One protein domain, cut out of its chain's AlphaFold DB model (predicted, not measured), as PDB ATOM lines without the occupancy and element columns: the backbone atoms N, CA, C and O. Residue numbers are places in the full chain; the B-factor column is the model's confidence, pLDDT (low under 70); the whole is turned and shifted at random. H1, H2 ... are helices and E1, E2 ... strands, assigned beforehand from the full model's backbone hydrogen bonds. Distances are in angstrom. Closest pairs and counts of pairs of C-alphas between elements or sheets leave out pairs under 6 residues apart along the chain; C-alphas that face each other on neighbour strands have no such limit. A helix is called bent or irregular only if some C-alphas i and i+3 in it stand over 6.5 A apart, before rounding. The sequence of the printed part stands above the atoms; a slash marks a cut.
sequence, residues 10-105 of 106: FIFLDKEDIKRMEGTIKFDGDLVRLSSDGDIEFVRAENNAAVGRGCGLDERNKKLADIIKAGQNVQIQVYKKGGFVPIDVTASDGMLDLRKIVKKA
ATOM      1  N   PHE A  10     122.088 103.915 107.856       90.62
ATOM      2  CA  PHE A  10     123.327 104.587 107.458       90.62
ATOM      3  C   PHE A  10     123.966 103.853 106.287       90.62
ATOM      4  O   PHE A  10     124.321 102.681 106.410       90.62
ATOM      5  N   ILE A  11     124.139 104.548 105.163       91.62
ATOM      6  CA  ILE A  11     124.766 103.983 103.965       91.62
ATOM      7  C   ILE A  11     126.037 104.753 103.652       91.62
ATOM      8  O   ILE A  11     126.016 105.970 103.480       91.62
ATOM      9  N   PHE A  12     127.142 104.017 103.565       92.75
ATOM     10  CA  PHE A  12     128.476 104.555 103.338       92.75
ATOM     11  C   PHE A  12     128.902 104.307 101.890       92.75
ATOM     12  O   PHE A  12     129.071 103.162 101.460       92.75
ATOM     13  N   LEU A  13     129.069 105.403 101.154       92.38
ATOM     14  CA  LEU A  13     129.522 105.425  99.771       92.38
ATOM     15  C   LEU A  13     131.008 105.773  99.738       92.38
ATOM     16  O   LEU A  13     131.412 106.864 100.152       92.38
ATOM     17  N   ASP A  14     131.821 104.837  99.270       91.94
ATOM     18  CA  ASP A  14     133.264 105.012  99.151       91.94
ATOM     19  C   ASP A  14     133.665 105.650  97.807       91.94
ATOM     20  O   ASP A  14     132.838 106.058  96.990       91.94
ATOM     21  N   LYS A  15     134.975 105.771  97.570       90.12
ATOM     22  CA  LYS A  15     135.503 106.358  96.329       90.12
ATOM     23  C   LYS A  15     135.118 105.566  95.080       90.12
ATOM     24  O   LYS A  15     134.992 106.173  94.018       90.12
ATOM     25  N   GLU A  16     135.014 104.244  95.164       90.44
ATOM     26  CA  GLU A  16     134.635 103.416  94.023       90.44
ATOM     27  C   GLU A  16     133.152 103.563  93.708       90.44
ATOM     28  O   GLU A  16     132.800 103.692  92.536       90.44
ATOM     29  N   ASP A  17     132.301 103.639  94.734       91.12
ATOM     30  CA  ASP A  17     130.877 103.923  94.564       91.12
ATOM     31  C   ASP A  17     130.669 105.254  93.830       91.12
ATOM     32  O   ASP A  17     129.971 105.310  92.817       91.12
ATOM     33  N   ILE A  18     131.346 106.319  94.279       91.75
ATOM     34  CA  ILE A  18     131.253 107.638  93.640       91.75
ATOM     35  C   ILE A  18     131.782 107.609  92.203       91.75
ATOM     36  O   ILE A  18     131.124 108.139  91.309       91.75
ATOM     37  N   LYS A  19     132.922 106.952  91.941       90.44
ATOM     38  CA  LYS A  19     133.458 106.811  90.574       90.44
ATOM     39  C   LYS A  19     132.498 106.072  89.644       90.44
ATOM     40  O   LYS A  19     132.401 106.422  88.470       90.44
ATOM     41  N   ARG A  20     131.799 105.050  90.144       89.44
ATOM     42  CA  ARG A  20     130.793 104.315  89.365       89.44
ATOM     43  C   ARG A  20     129.604 105.208  89.036       89.44
ATOM     44  O   ARG A  20     129.232 105.275  87.871       89.44
ATOM     45  N   MET A  21     129.083 105.952  90.014       91.50
ATOM     46  CA  MET A  21     128.002 106.922  89.786       91.50
ATOM     47  C   MET A  21     128.414 108.008  88.783       91.50
ATOM     48  O   MET A  21     127.644 108.338  87.888       91.50
ATOM     49  N   GLU A  22     129.645 108.521  88.877       91.25
ATOM     50  CA  GLU A  22     130.211 109.437  87.877       91.25
ATOM     51  C   GLU A  22     130.263 108.812  86.481       91.25
ATOM     52  O   GLU A  22     129.987 109.493  85.496       91.25
ATOM     53  N   GLY A  23     130.621 107.530  86.391       90.94
ATOM     54  CA  GLY A  23     130.573 106.762  85.153       90.94
ATOM     55  C   GLY A  23     129.163 106.719  84.576       90.94
ATOM     56  O   GLY A  23     128.976 107.114  83.433       90.94
ATOM     57  N   THR A  24     128.169 106.325  85.370       90.75
ATOM     58  CA  THR A  24     126.770 106.253  84.930       90.75
ATOM     59  C   THR A  24     126.245 107.603  84.433       90.75
ATOM     60  O   THR A  24     125.651 107.662  83.360       90.75
ATOM     61  N   ILE A  25     126.526 108.695  85.152       92.06
ATOM     62  CA  ILE A  25     126.131 110.053  84.738       92.06
ATOM     63  C   ILE A  25     126.758 110.423  83.385       92.06
ATOM     64  O   ILE A  25     126.106 111.039  82.551       92.06
ATOM     65  N   LYS A  26     128.011 110.021  83.121       90.81
ATOM     66  CA  LYS A  26     128.659 110.250  81.814       90.81
ATOM     67  C   LYS A  26     128.003 109.486  80.658       90.81
ATOM     68  O   LYS A  26     128.257 109.837  79.511       90.81
ATOM     69  N   PHE A  27     127.203 108.462  80.950       88.19
ATOM     70  CA  PHE A  27     126.407 107.702  79.983       88.19
ATOM     71  C   PHE A  27     124.909 108.068  80.052       88.19
ATOM     72  O   PHE A  27     124.054 107.232  79.768       88.19
ATOM     73  N   ASP A  28     124.588 109.301  80.459       89.25
ATOM     74  CA  ASP A  28     123.231 109.863  80.585       89.25
ATOM     75  C   ASP A  28     122.312 109.173  81.617       89.25
ATOM     76  O   ASP A  28     121.106 109.417  81.655       89.25
ATOM     77  N   GLY A  29     122.846 108.324  82.499       91.75
ATOM     78  CA  GLY A  29     122.083 107.699  83.585       91.75
ATOM     79  C   GLY A  29     122.073 108.557  84.848       91.75
ATOM     80  O   GLY A  29     122.704 108.211  85.845       91.75
ATOM     81  N   ASP A  30     121.378 109.690  84.794       93.12
ATOM     82  CA  ASP A  30     121.320 110.674  85.885       93.12
ATOM     83  C   ASP A  30     120.554 110.189  87.121       93.12
ATOM     84  O   ASP A  30     120.882 110.555  88.258       93.12
ATOM     85  N   LEU A  31     119.501 109.409  86.891       94.19
ATOM     86  CA  LEU A  31     118.581 108.944  87.916       94.19
ATOM     87  C   LEU A  31     118.657 107.426  88.045       94.19
ATOM     88  O   LEU A  31     118.932 106.706  87.083       94.19
ATOM     89  N   VAL A  32     118.364 106.941  89.245       94.00
ATOM     90  CA  VAL A  32     118.320 105.515  89.559       94.00
ATOM     91  C   VAL A  32     116.997 105.173  90.207       94.00
ATOM     92  O   VAL A  32     116.586 105.847  91.145       94.00
ATOM     93  N   ARG A  33     116.349 104.105  89.754       93.25
ATOM     94  CA  ARG A  33     115.136 103.571  90.384       93.25
ATOM     95  C   ARG A  33     115.217 102.061  90.536       93.25
ATOM     96  O   ARG A  33     116.066 101.416  89.921       93.25
ATOM     97  N   LEU A  34     114.310 101.513  91.336       92.44
ATOM     98  CA  LEU A  34     114.101 100.072  91.404       92.44
ATOM     99  C   LEU A  34     113.038  99.643  90.395       92.44
ATOM    100  O   LEU A  34     111.976 100.261  90.313       92.44
ATOM    101  N   SER A  35     113.321  98.581  89.646       88.38
ATOM    102  CA  SER A  35     112.311  97.884  88.856       88.38
ATOM    103  C   SER A  35     111.387  97.074  89.770       88.38
ATOM    104  O   SER A  35     111.696  96.824  90.939       88.38
ATOM    105  N   SER A  36     110.271  96.598  89.218       85.06
ATOM    106  CA  SER A  36     109.337  95.707  89.919       85.06
ATOM    107  C   SER A  36     109.994  94.413  90.420       85.06
ATOM    108  O   SER A  36     109.546  93.847  91.413       85.06
ATOM    109  N   ASP A  37     111.075  93.975  89.769       84.50
ATOM    110  CA  ASP A  37     111.824  92.766  90.128       84.50
ATOM    111  C   ASP A  37     112.889  93.031  91.211       84.50
ATOM    112  O   ASP A  37     113.594  92.121  91.642       84.50
ATOM    113  N   GLY A  38     113.027  94.286  91.657       84.12
ATOM    114  CA  GLY A  38     114.038  94.708  92.625       84.12
ATOM    115  C   GLY A  38     115.416  94.985  92.021       84.12
ATOM    116  O   GLY A  38     116.367  95.188  92.777       84.12
ATOM    117  N   ASP A  39     115.526  95.019  90.691       89.69
ATOM    118  CA  ASP A  39     116.739  95.432  89.985       89.69
ATOM    119  C   ASP A  39     116.893  96.944  89.945       89.69
ATOM    120  O   ASP A  39     115.934  97.690  90.116       89.69
ATOM    121  N   ILE A  40     118.107  97.399  89.658       92.00
ATOM    122  CA  ILE A  40     118.400  98.810  89.471       92.00
ATOM    123  C   ILE A  40     118.262  99.185  87.996       92.00
ATOM    124  O   ILE A  40     118.887  98.576  87.128       92.00
ATOM    125  N   GLU A  41     117.492 100.232  87.722       93.81
ATOM    126  CA  GLU A  41     117.419 100.877  86.414       93.81
ATOM    127  C   GLU A  41     118.067 102.257  86.476       93.81
ATOM    128  O   GLU A  41     117.725 103.082  87.327       93.81
ATOM    129  N   PHE A  42     118.981 102.509  85.544       93.25
ATOM    130  CA  PHE A  42     119.566 103.822  85.308       93.25
ATOM    131  C   PHE A  42     118.751 104.508  84.219       93.25
ATOM    132  O   PHE A  42     118.586 103.952  83.130       93.25
ATOM    133  N   VAL A  43     118.230 105.696  84.508       94.44
ATOM    134  CA  VAL A  43     117.320 106.411  83.610       94.44
ATOM    135  C   VAL A  43     117.758 107.856  83.406       94.44
ATOM    136  O   VAL A  43     118.377 108.473  84.278       94.44
ATOM    137  N   ARG A  44     117.419 108.406  82.241       94.00
ATOM    138  CA  ARG A  44     117.672 109.812  81.918       94.00
ATOM    139  C   ARG A  44     116.708 110.715  82.669       94.00
ATOM    140  O   ARG A  44     115.510 110.441  82.707       94.00
ATOM    141  N   ALA A  45     117.202 111.840  83.177       90.94
ATOM    142  CA  ALA A  45     116.355 112.817  83.858       90.94
ATOM    143  C   ALA A  45     115.359 113.531  82.919       90.94
ATOM    144  O   ALA A  45     114.334 114.014  83.384       90.94
ATOM    145  N   GLU A  46     115.655 113.620  81.617       89.69
ATOM    146  CA  GLU A  46     114.836 114.368  80.646       89.69
ATOM    147  C   GLU A  46     113.509 113.674  80.288       89.69
ATOM    148  O   GLU A  46     112.497 114.338  80.083       89.69
ATOM    149  N   ASN A  47     113.511 112.342  80.192       90.69
ATOM    150  CA  ASN A  47     112.406 111.567  79.622       90.69
ATOM    151  C   ASN A  47     112.141 110.245  80.359       90.69
ATOM    152  O   ASN A  47     111.300 109.465  79.918       90.69
ATOM    153  N   ASN A  48     112.857 109.973  81.457       89.38
ATOM    154  CA  ASN A  48     112.778 108.729  82.225       89.38
ATOM    155  C   ASN A  48     113.037 107.452  81.401       89.38
ATOM    156  O   ASN A  48     112.652 106.358  81.822       89.38
ATOM    157  N   ALA A  49     113.695 107.563  80.242       91.44
ATOM    158  CA  ALA A  49     114.081 106.410  79.444       91.44
ATOM    159  C   ALA A  49     115.228 105.661  80.132       91.44
ATOM    160  O   ALA A  49     116.217 106.270  80.551       91.44
ATOM    161  N   ALA A  50     115.102 104.337  80.225       91.38
ATOM    162  CA  ALA A  50     116.159 103.486  80.748       91.38
ATOM    163  C   ALA A  50     117.340 103.428  79.773       91.38
ATOM    164  O   ALA A  50     117.172 103.135  78.591       91.38
ATOM    165  N   VAL A  51     118.537 103.692  80.290       91.50
ATOM    166  CA  VAL A  51     119.810 103.607  79.553       91.50
ATOM    167  C   VAL A  51     120.636 102.398  79.970       91.50
ATOM    168  O   VAL A  51     121.566 102.007  79.271       91.50
ATOM    169  N   GLY A  52     120.283 101.775  81.093       89.19
ATOM    170  CA  GLY A  52     120.927 100.565  81.570       89.19
ATOM    171  C   GLY A  52     120.156  99.926  82.714       89.19
ATOM    172  O   GLY A  52     119.378 100.580  83.409       89.19
ATOM    173  N   ARG A  53     120.404  98.634  82.919       89.62
ATOM    174  CA  ARG A  53     119.856  97.853  84.028       89.62
ATOM    175  C   ARG A  53     120.985  97.076  84.690       89.62
ATOM    176  O   ARG A  53     121.901  96.609  84.015       89.62
ATOM    177  N   GLY A  54     120.927  96.959  86.006       85.94
ATOM    178  CA  GLY A  54     121.870  96.191  86.806       85.94
ATOM    179  C   GLY A  54     121.135  95.339  87.828       85.94
ATOM    180  O   GLY A  54     120.097  95.743  88.346       85.94
ATOM    181  N   CYS A  55     121.688  94.166  88.134       83.81
ATOM    182  CA  CYS A  55     121.129  93.292  89.162       83.81
ATOM    183  C   CYS A  55     121.126  94.019  90.514       83.81
ATOM    184  O   CYS A  55     122.183  94.465  90.969       83.81
ATOM    185  N   GLY A  56     119.962  94.141  91.154       75.44
ATOM    186  CA  GLY A  56     119.825  94.854  92.435       75.44
ATOM    187  C   GLY A  56     120.463  94.127  93.623       75.44
ATOM    188  O   GLY A  56     120.708  94.730  94.666       75.44
ATOM    189  N   LEU A  57     120.765  92.836  93.448       76.94
ATOM    190  CA  LEU A  57     121.461  91.998  94.425       76.94
ATOM    191  C   LEU A  57     122.989  92.042  94.280       76.94
ATOM    192  O   LEU A  57     123.684  91.551  95.168       76.94
ATOM    193  N   ASP A  58     123.517  92.619  93.193       83.75
ATOM    194  CA  ASP A  58     124.957  92.858  93.067       83.75
ATOM    195  C   ASP A  58     125.394  93.811  94.183       83.75
ATOM    196  O   ASP A  58     124.761  94.845  94.412       83.75
ATOM    197  N   GLU A  59     126.476  93.476  94.883       77.88
ATOM    198  CA  GLU A  59     126.975  94.246  96.028       77.88
ATOM    199  C   GLU A  59     127.171  95.736  95.693       77.88
ATOM    200  O   GLU A  59     126.914  96.607  96.526       77.88
ATOM    201  N   ARG A  60     127.528  96.039  94.438       78.06
ATOM    202  CA  ARG A  60     127.738  97.403  93.930       78.06
ATOM    203  C   ARG A  60     126.435  98.186  93.760       78.06
ATOM    204  O   ARG A  60     126.437  99.409  93.858       78.06
ATOM    205  N   ASN A  61     125.329  97.491  93.514       85.19
ATOM    206  CA  ASN A  61     124.001  98.066  93.295       85.19
ATOM    207  C   ASN A  61     123.139  98.035  94.559       85.19
ATOM    208  O   ASN A  61     122.253  98.875  94.724       85.19
ATOM    209  N   LYS A  62     123.430  97.113  95.480       87.44
ATOM    210  CA  LYS A  62     122.694  96.931  96.731       87.44
ATOM    211  C   LYS A  62     122.639  98.211  97.562       87.44
ATOM    212  O   LYS A  62     121.572  98.573  98.039       87.44
ATOM    213  N   LYS A  63     123.748  98.958  97.656       90.56
ATOM    214  CA  LYS A  63     123.771 100.250  98.366       90.56
ATOM    215  C   LYS A  63     122.773 101.250  97.770       90.56
ATOM    216  O   LYS A  63     122.067 101.917  98.514       90.56
ATOM    217  N   LEU A  64     122.685 101.342  96.440       90.69
ATOM    218  CA  LEU A  64     121.715 102.209  95.760       90.69
ATOM    219  C   LEU A  64     120.278 101.726  95.995       90.69
ATOM    220  O   LEU A  64     119.405 102.536  96.300       90.69
ATOM    221  N   ALA A  65     120.050 100.414  95.910       90.44
ATOM    222  CA  ALA A  65     118.753  99.804  96.186       90.44
ATOM    223  C   ALA A  65     118.278 100.097  97.614       90.44
ATOM    224  O   ALA A  65     117.124 100.470  97.814       90.44
ATOM    225  N   ASP A  66     119.172  99.976  98.594       89.62
ATOM    226  CA  ASP A  66     118.875 100.230 100.000       89.62
ATOM    227  C   ASP A  66     118.575 101.717 100.250       89.62
ATOM    228  O   ASP A  66     117.626 102.025 100.971       89.62
ATOM    229  N   ILE A  67     119.298 102.644  99.599       90.62
ATOM    230  CA  ILE A  67     118.980 104.085  99.646       90.62
ATOM    231  C   ILE A  67     117.560 104.335  99.128       90.62
ATOM    232  O   ILE A  67     116.785 105.048  99.764       90.62
ATOM    233  N   ILE A  68     117.211 103.751  97.977       91.50
ATOM    234  CA  ILE A  68     115.901 103.952  97.346       91.50
ATOM    235  C   ILE A  68     114.784 103.365  98.217       91.50
ATOM    236  O   ILE A  68     113.792 104.047  98.466       91.50
ATOM    237  N   LYS A  69     114.958 102.138  98.728       88.94
ATOM    238  CA  LYS A  69     113.981 101.465  99.604       88.94
ATOM    239  C   LYS A  69     113.762 102.202 100.919       88.94
ATOM    240  O   LYS A  69     112.638 102.247 101.404       88.94
ATOM    241  N   ALA A  70     114.824 102.757 101.499       88.12
ATOM    242  CA  ALA A  70     114.741 103.467 102.768       88.12
ATOM    243  C   ALA A  70     114.097 104.859 102.639       88.12
ATOM    244  O   ALA A  70     113.611 105.397 103.634       88.12
ATOM    245  N   GLY A  71     114.059 105.447 101.437       86.44
ATOM    246  CA  GLY A  71     113.365 106.709 101.175       86.44
ATOM    247  C   GLY A  71     113.905 107.865 102.024       86.44
ATOM    248  O   GLY A  71     115.033 108.310 101.827       86.44
ATOM    249  N   GLN A  72     113.093 108.371 102.961       84.56
ATOM    250  CA  GLN A  72     113.491 109.431 103.903       84.56
ATOM    251  C   GLN A  72     114.221 108.899 105.148       84.56
ATOM    252  O   GLN A  72     114.918 109.653 105.828       84.56
ATOM    253  N   ASN A  73     114.120 107.599 105.434       87.56
ATOM    254  CA  ASN A  73     114.710 106.971 106.612       87.56
ATOM    255  C   ASN A  73     116.175 106.531 106.378       87.56
ATOM    256  O   ASN A  73     116.620 105.485 106.854       87.56
ATOM    257  N   VAL A  74     116.946 107.318 105.618       90.25
ATOM    258  CA  VAL A  74     118.350 107.030 105.282       90.25
ATOM    259  C   VAL A  74     119.247 108.243 105.507       90.25
ATOM    260  O   VAL A  74     118.882 109.383 105.231       90.25
ATOM    261  N   GLN A  75     120.448 108.008 106.031       91.44
ATOM    262  CA  GLN A  75     121.553 108.957 106.036       91.44
ATOM    263  C   GLN A  75     122.654 108.438 105.120       91.44
ATOM    264  O   GLN A  75     123.333 107.458 105.433       91.44
ATOM    265  N   ILE A  76     122.868 109.135 104.009       91.75
ATOM    266  CA  ILE A  76     123.968 108.831 103.098       91.75
ATOM    267  C   ILE A  76     125.232 109.516 103.617       91.75
ATOM    268  O   ILE A  76     125.216 110.701 103.963       91.75
ATOM    269  N   GLN A  77     126.316 108.752 103.674       92.81
ATOM    270  CA  GLN A  77     127.643 109.152 104.118       92.81
ATOM    271  C   GLN A  77     128.611 108.965 102.948       92.81
ATOM    272  O   GLN A  77     128.852 107.839 102.525       92.81
ATOM    273  N   VAL A  78     129.170 110.046 102.406       92.19
ATOM    274  CA  VAL A  78     130.072 109.983 101.243       92.19
ATOM    275  C   VAL A  78     131.518 110.171 101.673       92.19
ATOM    276  O   VAL A  78     131.837 111.113 102.397       92.19
ATOM    277  N   TYR A  79     132.410 109.302 101.201       89.44
ATOM    278  CA  TYR A  79     133.837 109.416 101.471       89.44
ATOM    279  C   TYR A  79     134.464 110.603 100.727       89.44
ATOM    280  O   TYR A  79     134.515 110.640  99.496       89.44
ATOM    281  N   LYS A  80     135.025 111.544 101.489       85.94
ATOM    282  CA  LYS A  80     135.753 112.727 101.016       85.94
ATOM    283  C   LYS A  80     137.189 112.761 101.542       85.94
ATOM    284  O   LYS A  80     137.623 111.895 102.303       85.94
ATOM    285  N   LYS A  81     137.957 113.787 101.144       79.69
ATOM    286  CA  LYS A  81     139.268 114.092 101.745       79.69
ATOM    287  C   LYS A  81     139.084 114.351 103.249       79.69
ATOM    288  O   LYS A  81     138.616 115.417 103.626       79.69
ATOM    289  N   GLY A  82     139.443 113.371 104.077       79.88
ATOM    290  CA  GLY A  82     139.369 113.461 105.540       79.88
ATOM    291  C   GLY A  82     138.340 112.544 106.207       79.88
ATOM    292  O   GLY A  82     138.339 112.467 107.429       79.88
ATOM    293  N   GLY A  83     137.510 111.818 105.446       89.38
ATOM    294  CA  GLY A  83     136.566 110.840 106.001       89.38
ATOM    295  C   GLY A  83     135.184 110.877 105.353       89.38
ATOM    296  O   GLY A  83     134.990 111.489 104.303       89.38
ATOM    297  N   PHE A  84     134.227 110.194 105.978       91.56
ATOM    298  CA  PHE A  84     132.837 110.164 105.530       91.56
ATOM    299  C   PHE A  84     132.080 111.410 105.992       91.56
ATOM    300  O   PHE A  84     132.117 111.761 107.170       91.56
ATOM    301  N   VAL A  85     131.393 112.065 105.058       90.62
ATOM    302  CA  VAL A  85     130.613 113.282 105.300       90.62
ATOM    303  C   VAL A  85     129.143 113.013 104.977       90.62
ATOM    304  O   VAL A  85     128.855 112.492 103.892       90.62
ATOM    305  N   PRO A  86     128.206 113.387 105.865       91.62
ATOM    306  CA  PRO A  86     126.792 113.188 105.607       91.62
ATOM    307  C   PRO A  86     126.329 114.118 104.491       91.62
ATOM    308  O   PRO A  86     126.667 115.304 104.469       91.62
ATOM    309  N   ILE A  87     125.520 113.591 103.577       89.44
ATOM    310  CA  ILE A  87     124.846 114.393 102.561       89.44
ATOM    311  C   ILE A  87     123.337 114.282 102.714       89.44
ATOM    312  O   ILE A  87     122.793 113.227 103.032       89.44
ATOM    313  N   ASP A  88     122.671 115.400 102.463       86.00
ATOM    314  CA  ASP A  88     121.218 115.472 102.422       86.00
ATOM    315  C   ASP A  88     120.738 115.187 100.993       86.00
ATOM    316  O   ASP A  88     120.715 116.082 100.136       86.00
ATOM    317  N   VAL A  89     120.527 113.903 100.706       86.00
ATOM    318  CA  VAL A  89     119.968 113.381  99.456       86.00
ATOM    319  C   VAL A  89     119.050 112.220  99.814       86.00
ATOM    320  O   VAL A  89     119.466 111.287 100.495       86.00
ATOM    321  N   THR A  90     117.821 112.275  99.321       83.94
ATOM    322  CA  THR A  90     116.802 111.241  99.497       83.94
ATOM    323  C   THR A  90     116.272 110.810  98.136       83.94
ATOM    324  O   THR A  90     116.287 111.589  97.174       83.94
ATOM    325  N   ALA A  91     115.790 109.572  98.049       86.38
ATOM    326  CA  ALA A  91     115.013 109.157  96.892       86.38
ATOM    327  C   ALA A  91     113.660 109.890  96.909       86.38
ATOM    328  O   ALA A  91     112.973 109.906  97.929       86.38
ATOM    329  N   SER A  92     113.306 110.536  95.800       79.31
ATOM    330  CA  SER A  92     112.024 111.224  95.600       79.31
ATOM    331  C   SER A  92     111.230 110.447  94.559       79.31
ATOM    332  O   SER A  92     111.791 110.084  93.528       79.31
ATOM    333  N   ASP A  93     109.967 110.132  94.844       81.19
ATOM    334  CA  ASP A  93     109.100 109.341  93.955       81.19
ATOM    335  C   ASP A  93     109.726 108.003  93.506       81.19
ATOM    336  O   ASP A  93     109.570 107.558  92.370       81.19
ATOM    337  N   GLY A  94     110.495 107.362  94.396       84.38
ATOM    338  CA  GLY A  94     111.200 106.106  94.107       84.38
ATOM    339  C   GLY A  94     112.434 106.251  93.205       84.38
ATOM    340  O   GLY A  94     113.016 105.242  92.808       84.38
ATOM    341  N   MET A  95     112.853 107.484  92.903       90.94
ATOM    342  CA  MET A  95     114.033 107.793  92.096       90.94
ATOM    343  C   MET A  95     115.111 108.511  92.913       90.94
ATOM    344  O   MET A  95     114.848 109.453  93.661       90.94
ATOM    345  N   LEU A  96     116.359 108.096  92.734       93.19
ATOM    346  CA  LEU A  96     117.543 108.685  93.344       93.19
ATOM    347  C   LEU A  96     118.349 109.455  92.294       93.19
ATOM    348  O   LEU A  96     118.784 108.882  91.300       93.19
ATOM    349  N   ASP A  97     118.584 110.746  92.532       93.06
ATOM    350  CA  ASP A  97     119.399 111.591  91.649       93.06
ATOM    351  C   ASP A  97     120.891 111.465  91.997       93.06
ATOM    352  O   ASP A  97     121.359 111.988  93.017       93.06
ATOM    353  N   LEU A  98     121.655 110.793  91.130       92.31
ATOM    354  CA  LEU A  98     123.085 110.555  91.338       92.31
ATOM    355  C   LEU A  98     123.904 111.842  91.274       92.31
ATOM    356  O   LEU A  98     124.923 111.966  91.959       92.31
ATOM    357  N   ARG A  99     123.461 112.840  90.501       91.81
ATOM    358  CA  ARG A  99     124.182 114.114  90.356       91.81
ATOM    359  C   ARG A  99     124.225 114.860  91.678       91.81
ATOM    360  O   ARG A  99     125.226 115.508  91.975       91.81
ATOM    361  N   LYS A 100     123.177 114.751  92.501       90.06
ATOM    362  CA  LYS A 100     123.157 115.351  93.845       90.06
ATOM    363  C   LYS A 100     124.180 114.697  94.769       90.06
ATOM    364  O   LYS A 100     124.810 115.407  95.550       90.06
ATOM    365  N   ILE A 101     124.383 113.386  94.647       89.44
ATOM    366  CA  ILE A 101     125.386 112.640  95.417       89.44
ATOM    367  C   ILE A 101     126.791 113.039  94.961       89.44
ATOM    368  O   ILE A 101     127.592 113.508  95.763       89.44
ATOM    369  N   VAL A 102     127.065 112.937  93.659       87.12
ATOM    370  CA  VAL A 102     128.383 113.210  93.067       87.12
ATOM    371  C   VAL A 102     128.789 114.679  93.200       87.12
ATOM    372  O   VAL A 102     129.922 114.977  93.576       87.12
ATOM    373  N   LYS A 103     127.882 115.632  92.944       79.94
ATOM    374  CA  LYS A 103     128.174 117.069  93.099       79.94
ATOM    375  C   LYS A 103     128.507 117.410  94.545       79.94
ATOM    376  O   LYS A 103     129.422 118.191  94.783       79.94
ATOM    377  N   LYS A 104     127.792 116.809  95.500       65.44
ATOM    378  CA  LYS A 104     128.089 116.946  96.927       65.44
ATOM    379  C   LYS A 104     129.273 116.089  97.367       65.44
ATOM    380  O   LYS A 104     129.654 116.243  98.516       65.44
ATOM    381  N   ALA A 105     129.855 115.235  96.517       57.78
ATOM    382  CA  ALA A 105     131.058 114.449  96.802       57.78
ATOM    383  C   ALA A 105     132.363 115.204  96.481       57.78
ATOM    384  O   ALA A 105     133.377 114.957  97.136       57.78
TER     385      ALA A 105
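What this domain is: This is residues 10 to 105 of the 106 residues of an uncharacterized protein of Clostridium sp. 26_21 (UniProt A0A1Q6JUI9). Two small sheets, one of four strands (E4 E3 E2 E7) and one of three (E1 E5 E6), make the two ends of the domain, and H2 sits between them, packing on both. H1 and H3 pack on each other and graze both sheets. The printed part has 96 residues with three named helices and seven named strands, in the order E1 H1 E2 E3 E4 H2 E5 E6 E7 H3; the class is mixed, helices and strands. The larger sheet runs E4, E3, E2, E7, all antiparallel, and the smaller E1, E5, E6, mixed. The whole is compact, with a radius of gyration of the C-alphas of 12.2 A and spans of 37 by 26 by 23 A.

How they stand to each other: In the larger sheet, E2, residues 31 to 34, E3, residues 40 to 43, and E4, residues 50 to 54, form a meander, each strand the antiparallel neighbour of the one before. N 33 and O 41 are 3.0 A apart, and N 42 and O 52 are 2.9 A apart, within hydrogen-bond range. On the other side of E2 is the edge strand E7, residues 95 to 97, with N 32 and O 96 at 2.9 A. H2, residues 59 to 70, is on one face of this sheet, making two layers, at a height over the sheet of 8.7 A. It runs across the strands, at 82 degrees to E2 on the local plane; the closest C-alphas of E2 and H2, Leu 34 and Ala 65, are 6.7 A apart. H2 is also on one face of the smaller sheet, again as two layers, at a height of 9.6 A. There it lies over E1, residues 10 to 13, and E5, residues 74 to 80, slantwise to the strands, at 39 degrees to E1 on the local plane. E1 and E5 are parallel, with N 13 and O 77 at 2.8 A. E5 forms a hairpin with E6, residues 83 to 87, with N 78 and O 85 at 2.9 A. H1, residues 15 to 26, touches H3, residues 98 to 103; their closest C-alphas, Ile 18 and Val 102, are 6.3 A apart. H1 and H3 run opposite ways at a steep tilt of 68 degrees, only just short of about perpendicular. H2 and H3 are apart. Every O i to N i+4 pair is within hydrogen-bond range in H1 and H3, and 6 of 8 in H2, which is only just irregular: C-alphas 60 and 63 are 6.6 A apart.

Where its parts are: E1 begins at C-alpha 10 (123.327, 104.587, 107.458), and H3 ends at C-alpha 103 (128.174, 117.069, 93.099). E5 is 18.8 A long, H2 16.7 A and H1 16.5 A.

The domain as a whole: The two C-alphas farthest apart, those of Ser 36 and Gly 82, are 38.2 A from each other. The printed part has no cut, and no link is long. The mean pLDDT of the printed part is 88.3; residues 104 to 105 are under 70.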